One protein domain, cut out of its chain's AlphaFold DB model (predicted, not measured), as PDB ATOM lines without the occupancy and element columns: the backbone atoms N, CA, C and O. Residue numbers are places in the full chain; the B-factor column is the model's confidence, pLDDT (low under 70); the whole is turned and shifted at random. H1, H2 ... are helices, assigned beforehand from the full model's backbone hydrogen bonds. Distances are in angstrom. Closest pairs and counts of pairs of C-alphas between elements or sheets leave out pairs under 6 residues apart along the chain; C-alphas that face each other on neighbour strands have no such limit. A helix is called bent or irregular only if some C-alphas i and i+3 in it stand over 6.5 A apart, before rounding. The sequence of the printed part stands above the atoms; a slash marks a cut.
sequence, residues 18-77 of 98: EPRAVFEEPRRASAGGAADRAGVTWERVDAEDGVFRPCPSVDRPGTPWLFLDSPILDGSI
ATOM      1  N   GLU A  18     -14.410 -10.829 -37.181       96.75
ATOM      2  CA  GLU A  18     -14.822 -11.348 -35.877       96.75
ATOM      3  C   GLU A  18     -15.187 -12.842 -36.009       96.75
ATOM      4  O   GLU A  18     -16.133 -13.171 -36.733       96.75
ATOM      5  N   PRO A  19     -14.439 -13.763 -35.367       95.31
ATOM      6  CA  PRO A  19     -14.596 -15.198 -35.592       95.31
ATOM      7  C   PRO A  19     -15.993 -15.745 -35.296       95.31
ATOM      8  O   PRO A  19     -16.465 -16.596 -36.051       95.31
ATOM      9  N   ARG A  20     -16.677 -15.273 -34.243       95.44
ATOM     10  CA  ARG A  20     -18.020 -15.774 -33.917       95.44
ATOM     11  C   ARG A  20     -19.043 -15.373 -34.978       95.44
ATOM     12  O   ARG A  20     -19.845 -16.201 -35.394       95.44
ATOM     13  N   ALA A  21     -18.985 -14.151 -35.490       95.06
ATOM     14  CA  ALA A  21     -19.853 -13.672 -36.555       95.06
ATOM     15  C   ALA A  21     -19.634 -14.460 -37.853       95.06
ATOM     16  O   ALA A  21     -20.611 -14.844 -38.502       95.06
ATOM     17  N   VAL A  22     -18.370 -14.753 -38.194       95.56
ATOM     18  CA  VAL A  22     -18.026 -15.621 -39.332       95.56
ATOM     19  C   VAL A  22     -18.556 -17.037 -39.123       95.56
ATOM     20  O   VAL A  22     -19.059 -17.635 -40.066       95.56
ATOM     21  N   PHE A  23     -18.470 -17.584 -37.910       95.44
ATOM     22  CA  PHE A  23     -18.973 -18.922 -37.593       95.44
ATOM     23  C   PHE A  23     -20.502 -19.025 -37.699       95.44
ATOM     24  O   PHE A  23     -21.031 -20.016 -38.204       95.44
ATOM     25  N   GLU A  24     -21.217 -17.985 -37.274       95.50
ATOM     26  CA  GLU A  24     -22.681 -17.942 -37.280       95.50
ATOM     27  C   GLU A  24     -23.294 -17.828 -38.689       95.50
ATOM     28  O   GLU A  24     -24.421 -18.272 -38.921       95.50
ATOM     29  N   GLU A  25     -22.581 -17.254 -39.662       95.81
ATOM     30  CA  GLU A  25     -23.089 -17.107 -41.031       95.81
ATOM     31  C   GLU A  25     -23.342 -18.461 -41.733       95.81
ATOM     32  O   GLU A  25     -24.478 -18.687 -42.168       95.81
ATOM     33  N   PRO A  26     -22.387 -19.411 -41.796       93.19
ATOM     34  CA  PRO A  26     -22.611 -20.744 -42.351       93.19
ATOM     35  C   PRO A  26     -23.743 -21.522 -41.681       93.19
ATOM     36  O   PRO A  26     -24.419 -22.294 -42.359       93.19
ATOM     37  N   ARG A  27     -23.968 -21.335 -40.372       94.62
ATOM     38  CA  ARG A  27     -25.077 -21.985 -39.657       94.62
ATOM     39  C   ARG A  27     -26.412 -21.585 -40.269       94.62
ATOM     40  O   ARG A  27     -27.174 -22.455 -40.677       94.62
ATOM     41  N   ARG A  28     -26.636 -20.278 -40.432       95.31
ATOM     42  CA  ARG A  28     -27.847 -19.740 -41.071       95.31
ATOM     43  C   ARG A  28     -27.930 -20.097 -42.553       95.31
ATOM     44  O   ARG A  28     -28.992 -20.485 -43.020       95.31
ATOM     45  N   ALA A  29     -26.821 -19.987 -43.283       95.44
ATOM     46  CA  ALA A  29     -26.794 -20.207 -44.728       95.44
ATOM     47  C   ALA A  29     -27.066 -21.667 -45.133       95.44
ATOM     48  O   ALA A  29     -27.554 -21.921 -46.229       95.44
ATOM     49  N   SER A  30     -26.734 -22.625 -44.266       93.81
ATOM     50  CA  SER A  30     -26.900 -24.061 -44.536       93.81
ATOM     51  C   SER A  30     -28.243 -24.652 -44.099       93.81
ATOM     52  O   SER A  30     -28.501 -25.817 -44.408       93.81
ATOM     53  N   ALA A  31     -29.059 -23.890 -43.364       93.81
ATOM     54  CA  ALA A  31     -30.277 -24.384 -42.734       93.81
ATOM     55  C   ALA A  31     -31.232 -25.014 -43.765       93.81
ATOM     56  O   ALA A  31     -31.543 -24.409 -44.791       93.81
ATOM     57  N   GLY A  32     -31.680 -26.242 -43.499       89.69
ATOM     58  CA  GLY A  32     -32.544 -27.021 -44.393       89.69
ATOM     59  C   GLY A  32     -31.834 -27.679 -45.584       89.69
ATOM     60  O   GLY A  32     -32.479 -28.375 -46.366       89.69
ATOM     61  N   GLY A  33     -30.522 -27.486 -45.743       90.25
ATOM     62  CA  GLY A  33     -29.723 -28.130 -46.785       90.25
ATOM     63  C   GLY A  33     -29.153 -29.492 -46.371       90.25
ATOM     64  O   GLY A  33     -29.101 -29.848 -45.199       90.25
ATOM     65  N   ALA A  34     -28.605 -30.239 -47.334       88.44
ATOM     66  CA  ALA A  34     -27.949 -31.530 -47.073       88.44
ATOM     67  C   ALA A  34     -26.711 -31.434 -46.156       88.44
ATOM     68  O   ALA A  34     -26.234 -32.439 -45.642       88.44
ATOM     69  N   ALA A  35     -26.172 -30.229 -45.958       88.31
ATOM     70  CA  ALA A  35     -25.023 -29.955 -45.104       88.31
ATOM     71  C   ALA A  35     -25.386 -29.023 -43.935       88.31
ATOM     72  O   ALA A  35     -24.552 -28.200 -43.552       88.31
ATOM     73  N   ASP A  36     -26.609 -29.136 -43.412       92.12
ATOM     74  CA  ASP A  36     -27.148 -28.289 -42.345       92.12
ATOM     75  C   ASP A  36     -26.258 -28.282 -41.088       92.12
ATOM     76  O   ASP A  36     -25.842 -29.334 -40.588       92.12
ATOM     77  N   ARG A  37     -25.949 -27.079 -40.601       92.50
ATOM     78  CA  ARG A  37     -25.211 -26.791 -39.361       92.50
ATOM     79  C   ARG A  37     -25.948 -25.819 -38.440       92.50
ATOM     80  O   ARG A  37     -25.331 -25.228 -37.556       92.50
ATOM     81  N   ALA A  38     -27.254 -25.646 -38.598       94.25
ATOM     82  CA  ALA A  38     -28.050 -24.797 -37.720       94.25
ATOM     83  C   ALA A  38     -27.887 -25.182 -36.235       94.25
ATOM     84  O   ALA A  38     -27.809 -24.300 -35.380       94.25
ATOM     85  N   GLY A  39     -27.720 -26.470 -35.924       93.56
ATOM     86  CA  GLY A  39     -27.489 -26.986 -34.572       93.56
ATOM     87  C   GLY A  39     -26.051 -26.899 -34.044       93.56
ATOM     88  O   GLY A  39     -25.838 -27.165 -32.861       93.56
ATOM     89  N   VAL A  40     -25.068 -26.518 -34.870       93.75
ATOM     90  CA  VAL A  40     -23.638 -26.519 -34.503       93.75
ATOM     91  C   VAL A  40     -23.274 -25.257 -33.711       93.75
ATOM     92  O   VAL A  40     -22.824 -24.262 -34.263       93.75
ATOM     93  N   THR A  41     -23.504 -25.341 -32.401       93.81
ATOM     94  CA  THR A  41     -22.966 -24.530 -31.290       93.81
ATOM     95  C   THR A  41     -21.507 -24.090 -31.398       93.81
ATOM     96  O   THR A  41     -20.691 -24.972 -31.629       93.81
ATOM     97  N   TRP A  42     -21.123 -22.836 -31.107       93.06
ATOM     98  CA  TRP A  42     -19.735 -22.594 -30.679       93.06
ATOM     99  C   TRP A  42     -19.471 -23.344 -29.367       93.06
ATOM    100  O   TRP A  42     -18.500 -24.077 -29.237       93.06
ATOM    101  N   GLU A  43     -20.400 -23.218 -28.424       93.62
ATOM    102  CA  GLU A  43     -20.362 -23.858 -27.112       93.62
ATOM    103  C   GLU A  43     -20.426 -25.387 -27.220       93.62
ATOM    104  O   GLU A  43     -19.715 -26.082 -26.507       93.62
ATOM    105  N   ARG A  44     -21.229 -25.923 -28.148       90.94
ATOM    106  CA  ARG A  44     -21.285 -27.377 -28.374       90.94
ATOM    107  C   ARG A  44     -19.999 -27.936 -28.960       90.94
ATOM    108  O   ARG A  44     -19.578 -29.004 -28.553       90.94
ATOM    109  N   VAL A  45     -19.379 -27.234 -29.909       90.44
ATOM    110  CA  VAL A  45     -18.093 -27.675 -30.471       90.44
ATOM    111  C   VAL A  45     -17.030 -27.758 -29.377       90.44
ATOM    112  O   VAL A  45     -16.263 -28.713 -29.377       90.44
ATOM    113  N   ASP A  46     -17.027 -26.804 -28.445       90.75
ATOM    114  CA  ASP A  46     -16.110 -26.786 -27.299       90.75
ATOM    115  C   ASP A  46     -16.406 -27.909 -26.286       90.75
ATOM    116  O   ASP A  46     -15.489 -28.480 -25.707       90.75
ATOM    117  N   ALA A  47     -17.682 -28.254 -26.083       90.62
ATOM    118  CA  ALA A  47     -18.104 -29.269 -25.115       90.62
ATOM    119  C   ALA A  47     -18.059 -30.718 -25.641       90.62
ATOM    120  O   ALA A  47     -17.879 -31.644 -24.855       90.62
ATOM    121  N   GLU A  48     -18.278 -30.920 -26.941       87.31
ATOM    122  CA  GLU A  48     -18.472 -32.237 -27.572       87.31
ATOM    123  C   GLU A  48     -17.258 -32.673 -28.423       87.31
ATOM    124  O   GLU A  48     -17.352 -33.653 -29.157       87.31
ATOM    125  N   ASP A  49     -16.130 -31.947 -28.362       82.44
ATOM    126  CA  ASP A  49     -14.953 -32.142 -29.238       82.44
ATOM    127  C   ASP A  49     -15.314 -32.142 -30.742       82.44
ATOM    128  O   ASP A  49     -14.712 -32.814 -31.586       82.44
ATOM    129  N   GLY A  50     -16.311 -31.327 -31.094       83.88
ATOM    130  CA  GLY A  50     -16.842 -31.190 -32.446       83.88
ATOM    131  C   GLY A  50     -18.252 -31.752 -32.632       83.88
ATOM    132  O   GLY A  50     -18.759 -32.555 -31.863       83.88
ATOM    133  N   VAL A  51     -18.919 -31.299 -33.698       87.94
ATOM    134  CA  VAL A  51     -20.274 -31.742 -34.064       87.94
ATOM    135  C   VAL A  51     -20.329 -32.011 -35.563       87.94
ATOM    136  O   VAL A  51     -19.958 -31.163 -36.382       87.94
ATOM    137  N   PHE A  52     -20.835 -33.185 -35.932       85.50
ATOM    138  CA  PHE A  52     -20.899 -33.628 -37.321       85.50
ATOM    139  C   PHE A  52     -22.211 -33.237 -37.987       85.50
ATOM    140  O   PHE A  52     -23.288 -33.258 -37.392       85.50
ATOM    141  N   ARG A  53     -22.107 -32.867 -39.264       82.31
ATOM    142  CA  ARG A  53     -23.268 -32.534 -40.093       82.31
ATOM    143  C   ARG A  53     -23.815 -33.792 -40.773       82.31
ATOM    144  O   ARG A  53     -23.013 -34.664 -41.097       82.31
ATOM    145  N   PRO A  54     -25.112 -33.837 -41.116       89.31
ATOM    146  CA  PRO A  54     -26.150 -32.851 -40.792       89.31
ATOM    147  C   PRO A  54     -26.425 -32.715 -39.288       89.31
ATOM    148  O   PRO A  54     -26.507 -33.712 -38.574       89.31
ATOM    149  N   CYS A  55     -26.580 -31.475 -38.824       90.62
ATOM    150  CA  CYS A  55     -27.016 -31.135 -37.471       90.62
ATOM    151  C   CYS A  55     -28.000 -29.950 -37.555       90.62
ATOM    152  O   CYS A  55     -27.576 -28.790 -37.525       90.62
ATOM    153  N   PRO A  56     -29.307 -30.222 -37.728       90.00
ATOM    154  CA  PRO A  56     -30.308 -29.190 -38.015       90.00
ATOM    155  C   PRO A  56     -30.802 -28.428 -36.774       90.00
ATOM    156  O   PRO A  56     -31.404 -27.367 -36.906       90.00
ATOM    157  N   SER A  57     -30.583 -28.941 -35.561       89.94
ATOM    158  CA  SER A  57     -31.013 -28.288 -34.319       89.94
ATOM    159  C   SER A  57     -30.073 -28.609 -33.164       89.94
ATOM    160  O   SER A  57     -29.375 -29.621 -33.193       89.94
ATOM    161  N   VAL A  58     -30.060 -27.752 -32.141       89.75
ATOM    162  CA  VAL A  58     -29.222 -27.939 -30.944       89.75
ATOM    163  C   VAL A  58     -29.622 -29.175 -30.137       89.75
ATOM    164  O   VAL A  58     -28.755 -29.852 -29.606       89.75
ATOM    165  N   ASP A  59     -30.911 -29.522 -30.144       85.12
ATOM    166  CA  ASP A  59     -31.458 -30.659 -29.387       85.12
ATOM    167  C   ASP A  59     -31.338 -32.006 -30.117       85.12
ATOM    168  O   ASP A  59     -31.793 -33.029 -29.608       85.12
ATOM    169  N   ARG A  60     -30.784 -32.024 -31.339       73.44
ATOM    170  CA  ARG A  60     -30.532 -33.271 -32.068       73.44
ATOM    171  C   ARG A  60     -29.036 -33.567 -32.111       73.44
ATOM    172  O   ARG A  60     -28.256 -32.670 -32.458       73.44
ATOM    173  N   PRO A  61     -28.629 -34.818 -31.827       71.88
ATOM    174  CA  PRO A  61     -27.257 -35.228 -32.065       71.88
ATOM    175  C   PRO A  61     -26.926 -35.034 -33.549       71.88
ATOM    176  O   PRO A  61     -27.787 -35.194 -34.422       71.88
ATOM    177  N   GLY A  62     -25.686 -34.630 -33.827       68.88
ATOM    178  CA  GLY A  62     -25.166 -34.636 -35.190       68.88
ATOM    179  C   GLY A  62     -25.216 -36.046 -35.781       68.88
ATOM    180  O   GLY A  62     -25.389 -37.034 -35.068       68.88
ATOM    181  N   THR A  63     -25.075 -36.154 -37.096       70.25
ATOM    182  CA  THR A  63     -25.027 -37.481 -37.726       70.25
ATOM    183  C   THR A  63     -23.721 -38.187 -37.341       70.25
ATOM    184  O   THR A  63     -22.673 -37.551 -37.449       70.25
ATOM    185  N   PRO A  64     -23.748 -39.462 -36.905       70.94
ATOM    186  CA  PRO A  64     -22.537 -40.215 -36.590       70.94
ATOM    187  C   PRO A  64     -21.553 -40.250 -37.761       70.94
ATOM    188  O   PRO A  64     -21.941 -40.103 -38.926       70.94
ATOM    189  N   TRP A  65     -20.277 -40.470 -37.454       66.31
ATOM    190  CA  TRP A  65     -19.246 -40.628 -38.472       66.31
ATOM    191  C   TRP A  65     -19.617 -41.736 -39.459       66.31
ATOM    192  O   TRP A  65     -19.916 -42.868 -39.084       66.31
ATOM    193  N   LEU A  66     -19.578 -41.402 -40.747       67.44
ATOM    194  CA  LEU A  66     -19.723 -42.389 -41.805       67.44
ATOM    195  C   LEU A  66     -18.422 -43.189 -41.927       67.44
ATOM    196  O   LEU A  66     -17.335 -42.628 -41.805       67.44
ATOM    197  N   PHE A  67     -18.548 -44.477 -42.249       70.12
ATOM    198  CA  PHE A  67     -17.429 -45.376 -42.550       70.12
ATOM    199  C   PHE A  67     -16.497 -45.690 -41.370       70.12
ATOM    200  O   PHE A  67     -15.334 -46.006 -41.608       70.12
ATOM    201  N   LEU A  68     -16.981 -45.653 -40.124       70.69
ATOM    202  CA  LEU A  68     -16.189 -46.118 -38.975       70.69
ATOM    203  C   LEU A  68     -15.733 -47.581 -39.127       70.69
ATOM    204  O   LEU A  68     -14.627 -47.900 -38.718       70.69
ATOM    205  N   ASP A  69     -16.509 -48.416 -39.826       73.06
ATOM    206  CA  ASP A  69     -16.140 -49.803 -40.160       73.06
ATOM    207  C   ASP A  69     -15.182 -49.922 -41.362       73.06
ATOM    208  O   ASP A  69     -14.905 -51.017 -41.856       73.06
ATOM    209  N   SER A  70     -14.740 -48.797 -41.933       73.38
ATOM    210  CA  SER A  70     -13.792 -48.830 -43.041       73.38
ATOM    211  C   SER A  70     -12.414 -49.191 -42.512       73.38
ATOM    212  O   SER A  70     -11.940 -48.507 -41.602       73.38
ATOM    213  N   PRO A  71     -11.693 -50.111 -43.175       70.94
ATOM    214  CA  PRO A  71     -10.345 -50.478 -42.766       70.94
ATOM    215  C   PRO A  71      -9.380 -49.267 -42.720       70.94
ATOM    216  O   PRO A  71      -8.371 -49.240 -42.013       70.94
ATOM    217  N   ILE A  72      -9.688 -48.215 -43.491       69.19
ATOM    218  CA  ILE A  72      -8.921 -46.961 -43.506       69.19
ATOM    219  C   ILE A  72      -9.111 -46.177 -42.202       69.19
ATOM    220  O   ILE A  72      -8.153 -45.593 -41.699       69.19
ATOM    221  N   LEU A  73     -10.344 -46.116 -41.694       67.25
ATOM    222  CA  LEU A  73     -10.718 -45.268 -40.560       67.25
ATOM    223  C   LEU A  73     -10.661 -46.016 -39.222       67.25
ATOM    224  O   LEU A  73     -10.396 -45.379 -38.208       67.25
ATOM    225  N   ASP A  74     -10.805 -47.343 -39.226       66.88
ATOM    226  CA  ASP A  74     -10.607 -48.208 -38.051       66.88
ATOM    227  C   ASP A  74      -9.116 -48.457 -37.718       66.88
ATOM    228  O   ASP A  74      -8.778 -49.040 -36.687       66.88
ATOM    229  N   GLY A  75      -8.204 -48.004 -38.588       57.41
ATOM    230  CA  GLY A  75      -6.756 -48.108 -38.410       57.41
ATOM    231  C   GLY A  75      -6.135 -49.447 -38.826       57.41
ATOM    232  O   GLY A  75      -4.917 -49.601 -38.698       57.41
ATOM    233  N   SER A  76      -6.910 -50.387 -39.372       65.44
ATOM    234  CA  SER A  76      -6.451 -51.733 -39.749       65.44
ATOM    235  C   SER A  76      -5.454 -51.760 -40.916       65.44
ATOM    236  O   SER A  76      -4.637 -52.678 -40.988       65.44
ATOM    237  N   ILE A  77      -5.448 -50.750 -41.797       60.28
ATOM    238  CA  ILE A  77      -4.484 -50.649 -42.920       60.28
ATOM    239  C   ILE A  77      -3.433 -49.545 -42.788       60.28
ATOM    240  O   ILE A  77      -2.448 -49.580 -43.524       60.28
TER     241      ILE A  77
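This is residues 18 to 77 of the 98 residues of an uncharacterized protein of Phytohabitans suffuscus (UniProt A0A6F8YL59). With little regular structure, the model is a small loose head of loops and two short helices, H1 and H2, set nearly crosswise, with a tail whose residues 67 to 72 stick out from it. The 60 printed residues hold H1, then H2, and no named strand. The class is all helix, though named elements hold only 17 residues. The whole is loose and elongated, with a radius of gyration of the C-alphas of 13.5 A and spans of 41 by 23 by 20 A.

H1, residues 19 to 29, measures 16.0 A from C-alpha 19 at (-14.596, -15.198, -35.592) to C-alpha 29. It is neither bent nor irregular, but only just: C-alphas 23 and 26 are 6.3 A apart. H2, residues 42 to 47, ends at C-alpha 47 at (-18.104, -29.269, -25.115).

H1 and H2 are close but not clearly touching; their closest C-alphas, of Arg 20 and Trp 42, are 7.7 A apart. Their lines are about perpendicular, at 78 degrees. Every O i to N i+4 pair is within hydrogen-bond range in H2, and 5 of 7 in H1.

The C-alphas farthest apart, of Glu 18 and Ser 76, are 41.4 A apart. The printed part has no cut. The link from H1 to H2 is long, with 12 residues, and residues 48 to 77 hold no named element. Residues 62, 65 to 66 and 72 to 77 have pLDDT under 70.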